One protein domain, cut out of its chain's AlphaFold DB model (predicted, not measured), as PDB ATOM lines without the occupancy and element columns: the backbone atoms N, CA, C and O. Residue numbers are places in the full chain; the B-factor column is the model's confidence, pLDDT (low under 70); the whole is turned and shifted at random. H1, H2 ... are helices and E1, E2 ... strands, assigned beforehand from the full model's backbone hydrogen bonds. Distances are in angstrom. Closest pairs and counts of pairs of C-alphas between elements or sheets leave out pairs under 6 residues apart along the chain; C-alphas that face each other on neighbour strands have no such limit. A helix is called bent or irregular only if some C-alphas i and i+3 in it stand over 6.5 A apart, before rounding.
ATOM      1  N   GLU A   5     249.031 274.001 240.900       52.56
ATOM      2  CA  GLU A   5     247.577 273.731 240.828       52.56
ATOM      3  C   GLU A   5     246.848 274.663 239.843       52.56
ATOM      4  O   GLU A   5     245.938 274.240 239.131       52.56
ATOM      5  N   ASN A   6     247.285 275.922 239.726       56.22
ATOM      6  CA  ASN A   6     246.721 276.861 238.749       56.22
ATOM      7  C   ASN A   6     247.156 276.554 237.303       56.22
ATOM      8  O   ASN A   6     246.509 277.016 236.364       56.22
ATOM      9  N   SER A   7     248.235 275.785 237.106       66.69
ATOM     10  CA  SER A   7     248.772 275.467 235.775       66.69
ATOM     11  C   SER A   7     248.029 274.322 235.074       66.69
ATOM     12  O   SER A   7     248.030 274.255 233.845       66.69
ATOM     13  N   ILE A   8     247.346 273.458 235.838       79.19
ATOM     14  CA  ILE A   8     246.648 272.272 235.318       79.19
ATOM     15  C   ILE A   8     245.133 272.442 235.191       79.19
ATOM     16  O   ILE A   8     244.482 271.572 234.618       79.19
ATOM     17  N   ALA A   9     244.555 273.544 235.677       81.12
ATOM     18  CA  ALA A   9     243.106 273.755 235.648       81.12
ATOM     19  C   ALA A   9     242.473 273.541 234.250       81.12
ATOM     20  O   ALA A   9     241.489 272.803 234.169       81.12
ATOM     21  N   PRO A  10     243.066 274.027 233.135       81.25
ATOM     22  CA  PRO A  10     242.536 273.752 231.795       81.25
ATOM     23  C   PRO A  10     242.520 272.259 231.429       81.25
ATOM     24  O   PRO A  10     241.635 271.795 230.718       81.25
ATOM     25  N   ILE A  11     243.496 271.493 231.918       85.12
ATOM     26  CA  ILE A  11     243.600 270.048 231.679       85.12
ATOM     27  C   ILE A  11     242.529 269.313 232.478       85.12
ATOM     28  O   ILE A  11     241.870 268.419 231.952       85.12
ATOM     29  N   ILE A  12     242.316 269.718 233.731       87.38
ATOM     30  CA  ILE A  12     241.261 269.161 234.579       87.38
ATOM     31  C   ILE A  12     239.880 269.403 233.967       87.38
ATOM     32  O   ILE A  12     239.057 268.487 233.949       87.38
ATOM     33  N   ASP A  13     239.631 270.588 233.415       80.62
ATOM     34  CA  ASP A  13     238.364 270.890 232.746       80.62
ATOM     35  C   ASP A  13     238.145 270.014 231.505       80.62
ATOM     36  O   ASP A  13     237.058 269.463 231.321       80.62
ATOM     37  N   LEU A  14     239.191 269.789 230.703       81.12
ATOM     38  CA  LEU A  14     239.139 268.868 229.564       81.12
ATOM     39  C   LEU A  14     238.903 267.410 229.992       81.12
ATOM     40  O   LEU A  14     238.137 266.688 229.350       81.12
ATOM     41  N   LEU A  15     239.509 266.963 231.094       86.19
ATOM     42  CA  LEU A  15     239.289 265.617 231.636       86.19
ATOM     43  C   LEU A  15     237.861 265.440 232.159       86.19
ATOM     44  O   LEU A  15     237.264 264.380 231.982       86.19
ATOM     45  N   LYS A  16     237.285 266.473 232.781       84.50
ATOM     46  CA  LYS A  16     235.882 266.454 233.215       84.50
ATOM     47  C   LYS A  16     234.941 266.407 232.017       84.50
ATOM     48  O   LYS A  16     234.057 265.559 231.986       84.50
ATOM     49  N   ALA A  17     235.164 267.261 231.018       74.06
ATOM     50  CA  ALA A  17     234.350 267.309 229.803       74.06
ATOM     51  C   ALA A  17     234.405 266.000 228.995       74.06
ATOM     52  O   ALA A  17     233.418 265.614 228.373       74.06
ATOM     53  N   SER A  18     235.535 265.290 229.041       78.81
ATOM     54  CA  SER A  18     235.720 263.994 228.376       78.81
ATOM     55  C   SER A  18     235.279 262.783 229.205       78.81
ATOM     56  O   SER A  18     235.292 261.665 228.694       78.81
ATOM     57  N   GLY A  19     234.884 262.963 230.470       83.50
ATOM     58  CA  GLY A  19     234.520 261.864 231.378       83.50
ATOM     59  C   GLY A  19     235.713 261.047 231.910       83.50
ATOM     60  O   GLY A  19     235.541 259.968 232.487       83.50
ATOM     61  N   LEU A  20     236.934 261.555 231.740       90.81
ATOM     62  CA  LEU A  20     238.191 260.909 232.136       90.81
ATOM     63  C   LEU A  20     238.726 261.389 233.488       90.81
ATOM     64  O   LEU A  20     239.662 260.804 234.022       90.81
ATOM     65  N   TYR A  21     238.116 262.417 234.075       92.69
ATOM     66  CA  TYR A  21     238.526 262.921 235.379       92.69
ATOM     67  C   TYR A  21     238.202 261.943 236.516       92.69
ATOM     68  O   TYR A  21     237.054 261.538 236.700       92.69
ATOM     69  N   ASP A  22     239.210 261.649 237.330       90.00
ATOM     70  CA  ASP A  22     239.070 261.238 238.720       90.00
ATOM     71  C   ASP A  22     240.273 261.758 239.528       90.00
ATOM     72  O   ASP A  22     241.268 262.227 238.967       90.00
ATOM     73  N   LYS A  23     240.180 261.698 240.862       88.81
ATOM     74  CA  LYS A  23     241.240 262.212 241.745       88.81
ATOM     75  C   LYS A  23     242.577 261.485 241.571       88.81
ATOM     76  O   LYS A  23     243.619 262.077 241.834       88.81
ATOM     77  N   GLY A  24     242.559 260.215 241.162       90.44
ATOM     78  CA  GLY A  24     243.782 259.451 240.928       90.44
ATOM     79  C   GLY A  24     244.526 259.966 239.700       90.44
ATOM     80  O   GLY A  24     245.739 260.152 239.746       90.44
ATOM     81  N   VAL A  25     243.796 260.259 238.625       89.44
ATOM     82  CA  VAL A  25     244.346 260.814 237.378       89.44
ATOM     83  C   VAL A  25     244.924 262.209 237.585       89.44
ATOM     84  O   VAL A  25     246.015 262.497 237.100       89.44
ATOM     85  N   GLU A  26     244.231 263.054 238.347       89.75
ATOM     86  CA  GLU A  26     244.734 264.377 238.734       89.75
ATOM     87  C   GLU A  26     246.084 264.277 239.459       89.75
ATOM     88  O   GLU A  26     247.033 264.963 239.079       89.75
ATOM     89  N   GLN A  27     246.206 263.363 240.429       88.19
ATOM     90  CA  GLN A  27     247.465 263.148 241.141       88.19
ATOM     91  C   GLN A  27     248.574 262.633 240.214       88.19
ATOM     92  O   GLN A  27     249.686 263.147 240.262       88.19
ATOM     93  N   LYS A  28     248.271 261.683 239.318       88.38
ATOM     94  CA  LYS A  28     249.241 261.186 238.325       88.38
ATOM     95  C   LYS A  28     249.758 262.301 237.410       88.38
ATOM     96  O   LYS A  28     250.937 262.309 237.075       88.38
ATOM     97  N   ILE A  29     248.904 263.251 237.022       86.25
ATOM     98  CA  ILE A  29     249.305 264.414 236.213       86.25
ATOM     99  C   ILE A  29     250.211 265.348 237.016       86.25
ATOM    100  O   ILE A  29     251.245 265.778 236.504       86.25
ATOM    101  N   LEU A  30     249.855 265.644 238.268       86.12
ATOM    102  CA  LEU A  30     250.687 266.451 239.163       86.12
ATOM    103  C   LEU A  30     252.065 265.812 239.372       86.12
ATOM    104  O   LEU A  30     253.081 266.498 239.256       86.12
ATOM    105  N   ASP A  31     252.110 264.499 239.598       85.06
ATOM    106  CA  ASP A  31     253.353 263.744 239.753       85.06
ATOM    107  C   ASP A  31     254.177 263.754 238.454       85.06
ATOM    108  O   ASP A  31     255.387 263.991 238.487       85.06
ATOM    109  N   ALA A  32     253.537 263.574 237.294       80.56
ATOM    110  CA  ALA A  32     254.207 263.643 235.996       80.56
ATOM    111  C   ALA A  32     254.849 265.017 235.744       80.56
ATOM    112  O   ALA A  32     255.964 265.096 235.227       80.56
ATOM    113  N   ILE A  33     254.188 266.102 236.158       77.75
ATOM    114  CA  ILE A  33     254.726 267.466 236.061       77.75
ATOM    115  C   ILE A  33     255.885 267.668 237.046       77.75
ATOM    116  O   ILE A  33     256.941 268.170 236.653       77.75
ATOM    117  N   ALA A  34     255.711 267.260 238.306       80.12
ATOM    118  CA  ALA A  34     256.679 267.488 239.376       80.12
ATOM    119  C   ALA A  34     257.979 266.691 239.182       80.12
ATOM    120  O   ALA A  34     259.075 267.215 239.389       80.12
ATOM    121  N   TYR A  35     257.864 265.431 238.764       78.19
ATOM    122  CA  TYR A  35     258.986 264.494 238.689       78.19
ATOM    123  C   TYR A  35     259.474 264.239 237.259       78.19
ATOM    124  O   TYR A  35     260.449 263.510 237.073       78.19
ATOM    125  N   ARG A  36     258.822 264.835 236.246       68.69
ATOM    126  CA  ARG A  36     259.080 264.592 234.813       68.69
ATOM    127  C   ARG A  36     259.116 263.103 234.471       68.69
ATOM    128  O   ARG A  36     259.986 262.647 233.725       68.69
ATOM    129  N   THR A  37     258.194 262.333 235.047       66.06
ATOM    130  CA  THR A  37     258.069 260.911 234.722       66.06
ATOM    131  C   THR A  37     257.510 260.760 233.309       66.06
ATOM    132  O   THR A  37     256.645 261.517 232.878       66.06
ATOM    133  N   GLY A  38     258.029 259.778 232.573       62.47
ATOM    134  CA  GLY A  38     257.487 259.361 231.276       62.47
ATOM    135  C   GLY A  38     256.500 258.199 231.401       62.47
ATOM    136  O   GLY A  38     256.337 257.449 230.445       62.47
ATOM    137  N   GLU A  39     255.937 257.991 232.593       72.62
ATOM    138  CA  GLU A  39     255.003 256.897 232.847       72.62
ATOM    139  C   GLU A  39     253.613 257.251 232.291       72.62
ATOM    140  O   GLU A  39     253.158 258.384 232.483       72.62
ATOM    141  N   PRO A  40     252.923 256.306 231.631       76.44
ATOM    142  CA  PRO A  40     251.567 256.509 231.136       76.44
ATOM    143  C   PRO A  40     250.588 256.901 232.243       76.44
ATOM    144  O   PRO A  40     250.525 256.292 233.315       76.44
ATOM    145  N   ILE A  41     249.779 257.919 231.967       87.56
ATOM    146  CA  ILE A  41     248.687 258.313 232.852       87.56
ATOM    147  C   ILE A  41     247.493 257.438 232.490       87.56
ATOM    148  O   ILE A  41     246.844 257.650 231.478       87.56
ATOM    149  N   GLU A  42     247.211 256.432 233.308       89.94
ATOM    150  CA  GLU A  42     246.139 255.472 233.025       89.94
ATOM    151  C   GLU A  42     244.884 255.738 233.865       89.94
ATOM    152  O   GLU A  42     244.966 256.003 235.074       89.94
ATOM    153  N   VAL A  43     243.729 255.601 233.218       92.12
ATOM    154  CA  VAL A  43     242.381 255.704 233.777       92.12
ATOM    155  C   VAL A  43     241.611 254.433 233.439       92.12
ATOM    156  O   VAL A  43     241.505 254.078 232.270       92.12
ATOM    157  N   THR A  44     241.007 253.779 234.427       91.62
ATOM    158  CA  THR A  44     240.135 252.623 234.166       91.62
ATOM    159  C   THR A  44     238.672 253.054 234.148       91.62
ATOM    160  O   THR A  44     238.214 253.824 235.003       91.62
ATOM    161  N   ARG A  45     237.917 252.560 233.167       90.12
ATOM    162  CA  ARG A  45     236.457 252.694 233.087       90.12
ATOM    163  C   ARG A  45     235.827 251.336 232.814       90.12
ATOM    164  O   ARG A  45     236.472 250.454 232.259       90.12
ATOM    165  N   VAL A  46     234.572 251.176 233.219       88.50
ATOM    166  CA  VAL A  46     233.813 249.944 232.990       88.50
ATOM    167  C   VAL A  46     232.771 250.202 231.911       88.50
ATOM    168  O   VAL A  46     231.911 251.065 232.085       88.50
ATOM    169  N   PHE A  47     232.838 249.434 230.826       83.62
ATOM    170  CA  PHE A  47     231.854 249.429 229.742       83.62
ATOM    171  C   PHE A  47     231.390 247.990 229.520       83.62
ATOM    172  O   PHE A  47     232.220 247.090 229.424       83.62
ATOM    173  N   ASP A  48     230.076 247.748 229.509       78.44
ATOM    174  CA  ASP A  48     229.485 246.401 229.390       78.44
ATOM    175  C   ASP A  48     230.088 245.357 230.354       78.44
ATOM    176  O   ASP A  48     230.300 244.196 230.008       78.44
ATOM    177  N   GLY A  49     230.410 245.780 231.582       81.00
ATOM    178  CA  GLY A  49     231.018 244.918 232.603       81.00
ATOM    179  C   GLY A  49     232.491 244.560 232.362       81.00
ATOM    180  O   GLY A  49     233.048 243.790 233.140       81.00
ATOM    181  N   LYS A  50     233.134 245.116 231.328       81.69
ATOM    182  CA  LYS A  50     234.570 244.970 231.060       81.69
ATOM    183  C   LYS A  50     235.331 246.200 231.534       81.69
ATOM    184  O   LYS A  50     234.925 247.330 231.263       81.69
ATOM    185  N   GLU A  51     236.453 245.975 232.207       88.81
ATOM    186  CA  GLU A  51     237.410 247.034 232.513       88.81
ATOM    187  C   GLU A  51     238.193 247.411 231.257       88.81
ATOM    188  O   GLU A  51     238.710 246.558 230.536       88.81
ATOM    189  N   VAL A  52     238.269 248.710 231.001       87.56
ATOM    190  CA  VAL A  52     238.942 249.298 229.849       87.56
ATOM    191  C   VAL A  52     239.936 250.320 230.361       87.56
ATOM    192  O   VAL A  52     239.574 251.212 231.132       87.56
ATOM    193  N   THR A  53     241.184 250.186 229.920       90.94
ATOM    194  CA  THR A  53     242.242 251.145 230.244       90.94
ATOM    195  C   THR A  53     242.241 252.260 229.210       90.94
ATOM    196  O   THR A  53     242.162 252.012 228.007       90.94
ATOM    197  N   ILE A  54     242.292 253.498 229.682       92.31
ATOM    198  CA  ILE A  54     242.291 254.706 228.871       92.31
ATOM    199  C   ILE A  54     243.497 255.545 229.268       92.31
ATOM    200  O   ILE A  54     243.741 255.765 230.451       92.31
ATOM    201  N   GLU A  55     244.222 256.048 228.282       90.62
ATOM    202  CA  GLU A  55     245.420 256.857 228.471       90.62
ATOM    203  C   GLU A  55     245.187 258.273 227.922       90.62
ATOM    204  O   GLU A  55     245.166 258.460 226.704       90.62
ATOM    205  N   PRO A  56     244.988 259.299 228.767       89.56
ATOM    206  CA  PRO A  56     244.991 260.689 228.339       89.56
ATOM    207  C   PRO A  56     246.414 261.095 227.934       89.56
ATOM    208  O   PRO A  56     247.345 261.012 228.736       89.56
ATOM    209  N   TYR A  57     246.588 261.573 226.702       83.94
ATOM    210  CA  TYR A  57     247.906 261.939 226.184       83.94
ATOM    211  C   TYR A  57     248.300 263.357 226.576       83.94
ATOM    212  O   TYR A  57     247.867 264.345 225.973       83.94
ATOM    213  N   LEU A  58     249.168 263.434 227.583       80.31
ATOM    214  CA  LEU A  58     249.770 264.673 228.045       80.31
ATOM    215  C   LEU A  58     250.989 265.027 227.182       80.31
ATOM    216  O   LEU A  58     251.990 264.315 227.171       80.31
ATOM    217  N   ASN A  59     250.923 266.157 226.486       73.00
ATOM    218  CA  ASN A  59     252.022 266.685 225.685       73.00
ATOM    219  C   ASN A  59     252.681 267.865 226.400       73.00
ATOM    220  O   ASN A  59     252.009 268.831 226.765       73.00
ATOM    221  N   PHE A  60     254.005 267.830 226.536       69.12
ATOM    222  CA  PHE A  60     254.788 268.928 227.102       69.12
ATOM    223  C   PHE A  60     255.369 269.789 225.979       69.12
ATOM    224  O   PHE A  60     256.352 269.418 225.343       69.12
ATOM    225  N   SER A  61     254.776 270.958 225.742       60.97
ATOM    226  CA  SER A  61     255.305 271.952 224.798       60.97
ATOM    227  C   SER A  61     255.808 273.168 225.566       60.97
ATOM    228  O   SER A  61     255.066 273.751 226.350       60.97
ATOM    229  N   TYR A  62     257.071 273.553 225.361       58.09
ATOM    230  CA  TYR A  62     257.688 274.734 225.995       58.09
ATOM    231  C   TYR A  62     257.527 274.806 227.529       58.09
ATOM    232  O   TYR A  62     257.458 275.888 228.101       58.09
ATOM    233  N   GLY A  63     257.471 273.654 228.207       60.97
ATOM    234  CA  GLY A  63     257.324 273.582 229.666       60.97
ATOM    235  C   GLY A  63     255.884 273.651 230.189       60.97
ATOM    236  O   GLY A  63     255.704 273.581 231.399       60.97
ATOM    237  N   HIS A  64     254.873 273.721 229.316       69.06
ATOM    238  CA  HIS A  64     253.464 273.665 229.702       69.06
ATOM    239  C   HIS A  64     252.822 272.340 229.262       69.06
ATOM    240  O   HIS A  64     252.945 271.963 228.089       69.06
ATOM    241  N   PRO A  65     252.148 271.619 230.174       76.25
ATOM    242  CA  PRO A  65     251.396 270.430 229.814       76.25
ATOM    243  C   PRO A  65     250.140 270.820 229.025       76.25
ATOM    244  O   PRO A  65     249.478 271.817 229.307       76.25
ATOM    245  N   THR A  66     249.808 270.018 228.023       79.00
ATOM    246  CA  THR A  66     248.593 270.143 227.212       79.00
ATOM    247  C   THR A  66     247.965 268.771 227.042       79.00
ATOM    248  O   THR A  66     248.667 267.762 227.056       79.00
ATOM    249  N   LEU A  67     246.646 268.729 226.878       79.12
ATOM    250  CA  LEU A  67     245.898 267.498 226.655       79.12
ATOM    251  C   LEU A  67     245.088 267.656 225.371       79.12
ATOM    252  O   LEU A  67     244.221 268.522 225.287       79.12
ATOM    253  N   SER A  68     245.405 266.856 224.357       74.94
ATOM    254  CA  SER A  68     244.795 266.960 223.021       74.94
ATOM    255  C   SER A  68     243.970 265.739 222.635       74.94
ATOM    256  O   SER A  68     243.091 265.831 221.778       74.94
ATOM    257  N   SER A  69     244.245 264.599 223.258       83.94
ATOM    258  CA  SER A  69     243.680 263.308 222.888       83.94
ATOM    259  C   SER A  69     243.761 262.318 224.043       83.94
ATOM    260  O   SER A  69     244.471 262.549 225.021       83.94
ATOM    261  N   TYR A  70     243.060 261.202 223.908       90.25
ATOM    262  CA  TYR A  70     243.236 260.019 224.744       90.25
ATOM    263  C   TYR A  70     243.205 258.758 223.882       90.25
ATOM    264  O   TYR A  70     242.574 258.742 222.827       90.25
ATOM    265  N   ALA A  71     243.884 257.709 224.328       89.31
ATOM    266  CA  ALA A  71     243.844 256.378 223.739       89.31
ATOM    267  C   ALA A  71     242.961 255.455 224.570       89.31
ATOM    268  O   ALA A  71     243.045 255.444 225.793       89.31
ATOM    269  N   ILE A  72     242.151 254.639 223.907       90.25
ATOM    270  CA  ILE A  72     241.452 253.515 224.527       90.25
ATOM    271  C   ILE A  72     242.239 252.255 224.225       90.25
ATOM    272  O   ILE A  72     242.424 251.932 223.054       90.25
ATOM    273  N   TRP A  73     242.684 251.543 225.256       86.00
ATOM    274  CA  TRP A  73     243.398 250.283 225.100       86.00
ATOM    275  C   TRP A  73     242.409 249.128 225.016       86.00
ATOM    276  O   TRP A  73     241.567 248.931 225.895       86.00
ATOM    277  N   LEU A  74     242.523 248.355 223.944       78.44
ATOM    278  CA  LEU A  74     241.689 247.199 223.682       78.44
ATOM    279  C   LEU A  74     242.304 245.948 224.333       78.44
ATOM    280  O   LEU A  74     243.515 245.734 224.231       78.44
ATOM    281  N   HIS A 190     238.070 266.327 223.184       73.38
ATOM    282  CA  HIS A 190     236.700 266.836 223.276       73.38
ATOM    283  C   HIS A 190     235.627 265.740 223.120       73.38
ATOM    284  O   HIS A 190     234.447 266.011 223.326       73.38
ATOM    285  N   ILE A 191     236.004 264.508 222.755       77.75
ATOM    286  CA  ILE A 191     235.069 263.386 222.650       77.75
ATOM    287  C   ILE A 191     234.879 262.743 224.021       77.75
ATOM    288  O   ILE A 191     235.805 262.163 224.582       77.75
ATOM    289  N   HIS A 192     233.656 262.775 224.545       86.69
ATOM    290  CA  HIS A 192     233.337 262.129 225.816       86.69
ATOM    291  C   HIS A 192     233.479 260.596 225.742       86.69
ATOM    292  O   HIS A 192     232.928 259.969 224.838       86.69
ATOM    293  N   ILE A 193     234.130 259.984 226.739       86.06
ATOM    294  CA  ILE A 193     234.546 258.571 226.750       86.06
ATOM    295  C   ILE A 193     233.410 257.553 226.582       86.06
ATOM    296  O   ILE A 193     233.606 256.508 225.975       86.06
ATOM    297  N   ASN A 194     232.202 257.854 227.062       81.12
ATOM    298  CA  ASN A 194     231.042 256.971 226.872       81.12
ATOM    299  C   ASN A 194     230.720 256.697 225.392       81.12
ATOM    300  O   ASN A 194     230.223 255.621 225.074       81.12
ATOM    301  N   LEU A 195     231.007 257.643 224.487       79.38
ATOM    302  CA  LEU A 195     230.716 257.474 223.064       79.38
ATOM    303  C   LEU A 195     231.518 256.303 222.461       79.38
ATOM    304  O   LEU A 195     230.899 255.388 221.909       79.38
ATOM    305  N   PRO A 196     232.860 256.276 222.549       85.12
ATOM    306  CA  PRO A 196     233.613 255.102 222.135       85.12
ATOM    307  C   PRO A 196     233.479 253.923 223.111       85.12
ATOM    308  O   PRO A 196     233.484 252.782 222.667       85.12
ATOM    309  N   GLY A 197     233.269 254.157 224.410       83.25
ATOM    310  CA  GLY A 197     233.073 253.092 225.403       83.25
ATOM    311  C   GLY A 197     231.944 252.116 225.048       83.25
ATOM    312  O   GLY A 197     232.129 250.906 225.143       83.25
ATOM    313  N   ASN A 198     230.826 252.615 224.510       78.44
ATOM    314  CA  ASN A 198     229.701 251.789 224.040       78.44
ATOM    315  C   ASN A 198     230.023 250.913 222.810       78.44
ATOM    316  O   ASN A 198     229.207 250.094 222.401       78.44
ATOM    317  N   ARG A 199     231.188 251.106 222.186       83.25
ATOM    318  CA  ARG A 199     231.651 250.372 221.000       83.25
ATOM    319  C   ARG A 199     232.899 249.546 221.295       83.25
ATOM    320  O   ARG A 199     233.517 249.036 220.369       83.25
ATOM    321  N   ILE A 200     233.268 249.370 222.569       83.69
ATOM    322  CA  ILE A 200     234.521 248.702 222.950       83.69
ATOM    323  C   ILE A 200     234.658 247.282 222.388       83.69
ATOM    324  O   ILE A 200     235.760 246.799 222.146       83.69
ATOM    325  N   ASN A 201     233.526 246.625 222.137       82.56
ATOM    326  CA  ASN A 201     233.466 245.274 221.594       82.56
ATOM    327  C   ASN A 201     233.563 245.219 220.055       82.56
ATOM    328  O   ASN A 201     233.592 244.124 219.500       82.56
ATOM    329  N   ASN A 202     233.605 246.363 219.360       83.25
ATOM    330  CA  ASN A 202     233.706 246.447 217.903       83.25
ATOM    331  C   ASN A 202     234.807 247.442 217.484       83.25
ATOM    332  O   ASN A 202     234.586 248.651 217.388       83.25
ATOM    333  N   ARG A 203     236.008 246.914 217.207       79.62
ATOM    334  CA  ARG A 203     237.178 247.716 216.813       79.62
ATOM    335  C   ARG A 203     236.963 248.489 215.510       79.62
ATOM    336  O   ARG A 203     237.356 249.647 215.438       79.62
ATOM    337  N   GLU A 204     236.315 247.894 214.512       77.19
ATOM    338  CA  GLU A 204     236.070 248.562 213.225       77.19
ATOM    339  C   GLU A 204     235.168 249.796 213.407       77.19
ATOM    340  O   GLU A 204     235.441 250.873 212.871       77.19
ATOM    341  N   GLU A 205     234.122 249.677 214.230       78.88
ATOM    342  CA  GLU A 205     233.267 250.815 214.581       78.88
ATOM    343  C   GLU A 205     234.015 251.890 215.377       78.88
ATOM    344  O   GLU A 205     233.810 253.083 215.132       78.88
ATOM    345  N   LEU A 206     234.888 251.490 216.304       81.75
ATOM    346  CA  LEU A 206     235.741 252.407 217.062       81.75
ATOM    347  C   LEU A 206     236.703 253.186 216.166       81.75
ATOM    348  O   LEU A 206     236.820 254.402 216.311       81.75
ATOM    349  N   GLU A 207     237.377 252.514 215.238       78.12
ATOM    350  CA  GLU A 207     238.321 253.135 214.306       78.12
ATOM    351  C   GLU A 207     237.605 254.093 213.351       78.12
ATOM    352  O   GLU A 207     238.060 255.220 213.134       78.12
ATOM    353  N   LYS A 208     236.425 253.707 212.853       74.25
ATOM    354  CA  LYS A 208     235.577 254.592 212.048       74.25
ATOM    355  C   LYS A 208     235.141 255.826 212.839       74.25
ATOM    356  O   LYS A 208     235.172 256.940 212.314       74.25
ATOM    357  N   LEU A 209     234.745 255.651 214.101       75.56
ATOM    358  CA  LEU A 209     234.361 256.752 214.986       75.56
ATOM    359  C   LEU A 209     235.539 257.693 215.272       75.56
ATOM    360  O   LEU A 209     235.382 258.910 215.189       75.56
ATOM    361  N   SER A 210     236.713 257.135 215.565       78.44
ATOM    362  CA  SER A 210     237.964 257.874 215.756       78.44
ATOM    363  C   SER A 210     238.296 258.722 214.527       78.44
ATOM    364  O   SER A 210     238.507 259.932 214.640       78.44
ATOM    365  N   GLN A 211     238.231 258.126 213.333       71.12
ATOM    366  CA  GLN A 211     238.462 258.825 212.072       71.12
ATOM    367  C   GLN A 211     237.514 260.020 211.903       71.12
ATOM    368  O   GLN A 211     237.967 261.124 211.596       71.12
ATOM    369  N   MET A 212     236.213 259.820 212.136       68.44
ATOM    370  CA  MET A 212     235.221 260.898 212.053       68.44
ATOM    371  C   MET A 212     235.503 262.017 213.063       68.44
ATOM    372  O   MET A 212     235.331 263.192 212.739       68.44
ATOM    373  N   ALA A 213     235.959 261.676 214.268       72.38
ATOM    374  CA  ALA A 213     236.294 262.656 215.294       72.38
ATOM    375  C   ALA A 213     237.516 263.515 214.913       72.38
ATOM    376  O   ALA A 213     237.513 264.722 215.148       72.38
ATOM    377  N   PHE A 214     238.542 262.930 214.286       67.94
ATOM    378  CA  PHE A 214     239.730 263.675 213.845       67.94
ATOM    379  C   PHE A 214     239.515 264.485 212.562       67.94
ATOM    380  O   PHE A 214     240.028 265.597 212.456       67.94
ATOM    381  N   GLN A 215     238.738 263.975 211.601       63.12
ATOM    382  CA  GLN A 215     238.454 264.680 210.342       63.12
ATOM    383  C   GLN A 215     237.655 265.974 210.545       63.12
ATOM    384  O   GLN A 215     237.822 266.926 209.788       63.12
ATOM    385  N   ASN A 216     236.826 266.028 211.587       56.66
ATOM    386  CA  ASN A 216     235.999 267.188 211.910       56.66
ATOM    387  C   ASN A 216     236.688 268.190 212.855       56.66
ATOM    388  O   ASN A 216     236.007 269.020 213.451       56.66
ATOM    389  N   ASN A 217     238.020 268.141 213.004       52.03
ATOM    390  CA  ASN A 217     238.757 268.989 213.946       52.03
ATOM    391  C   ASN A 217     239.599 270.103 213.279       52.03
ATOM    392  O   ASN A 217     240.827 269.997 213.216       52.03
TER     393      ASN A 217
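This is residues 5 to 74 and 190 to 217 of the 549 residues of an uncharacterized protein of Pedobacter insulae (UniProt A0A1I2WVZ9). A long, strongly twisted ribbon of three strands, E1, E2 and E3, runs through the middle, with H1 over one face along E3 and H2 beside the strands on the opposite face. H3 grazes the sheet, and H4 lies off it, beyond H3. The printed part has 98 residues, in the order H1 H2 E1 E2 E3 H3 H4; the antiparallel sheet, order E1 - E2 - E3, is a meander, each strand the antiparallel neighbour of the one before. The class is mixed, helices and strands; the whole is compact, radius of gyration of the C-alphas 13.9 A, spans 38 by 30 by 22 A.

H1, residues 5 to 17, begins at C-alpha 5 (247.577, 273.731, 240.828) and is irregular: C-alphas 7 and 10 are 7.6 A apart. H2 is residues 23 to 35, E1 43 to 47. E2, residues 50 to 61, is 34.6 A long; E3, residues 64 to 73, is 25.9 A long and bends by 59 degrees at residue 68. H3 is residues 194 to 197; H4, residues 203 to 215, ends at C-alpha 215 (238.454, 264.680, 210.342).

Hairpin E1 and E2 has N 45 and O 52 at 3.0 A; hairpin E2 and E3 has N 55 and O 71 at 2.8 A. H1 is on the sheet at a height of 9.7 A; its closest C-alphas to E3 are Ile 11 and Leu 67, 6.1 A. H2, height 5.4 A, is over none of the strands. H3 and H4 are close but not clearly touching, closest C-alphas Pro 196 and Leu 206, 6.1 A. Every O i to N i+4 pair is within hydrogen-bond range in H2 and H4, 6 of 9 in H1; H3 is too short for one.

C-alphas 49 and 62 are farthest apart, 40.5 A. Residues 75 to 189 are not printed; C-alphas 74 and 190 are 20.3 A apart. Of the links printed whole, none is long. Mean pLDDT of the printed part is 79.7, with 16 residues under 70, among them 60 to 64 and 214 to 217.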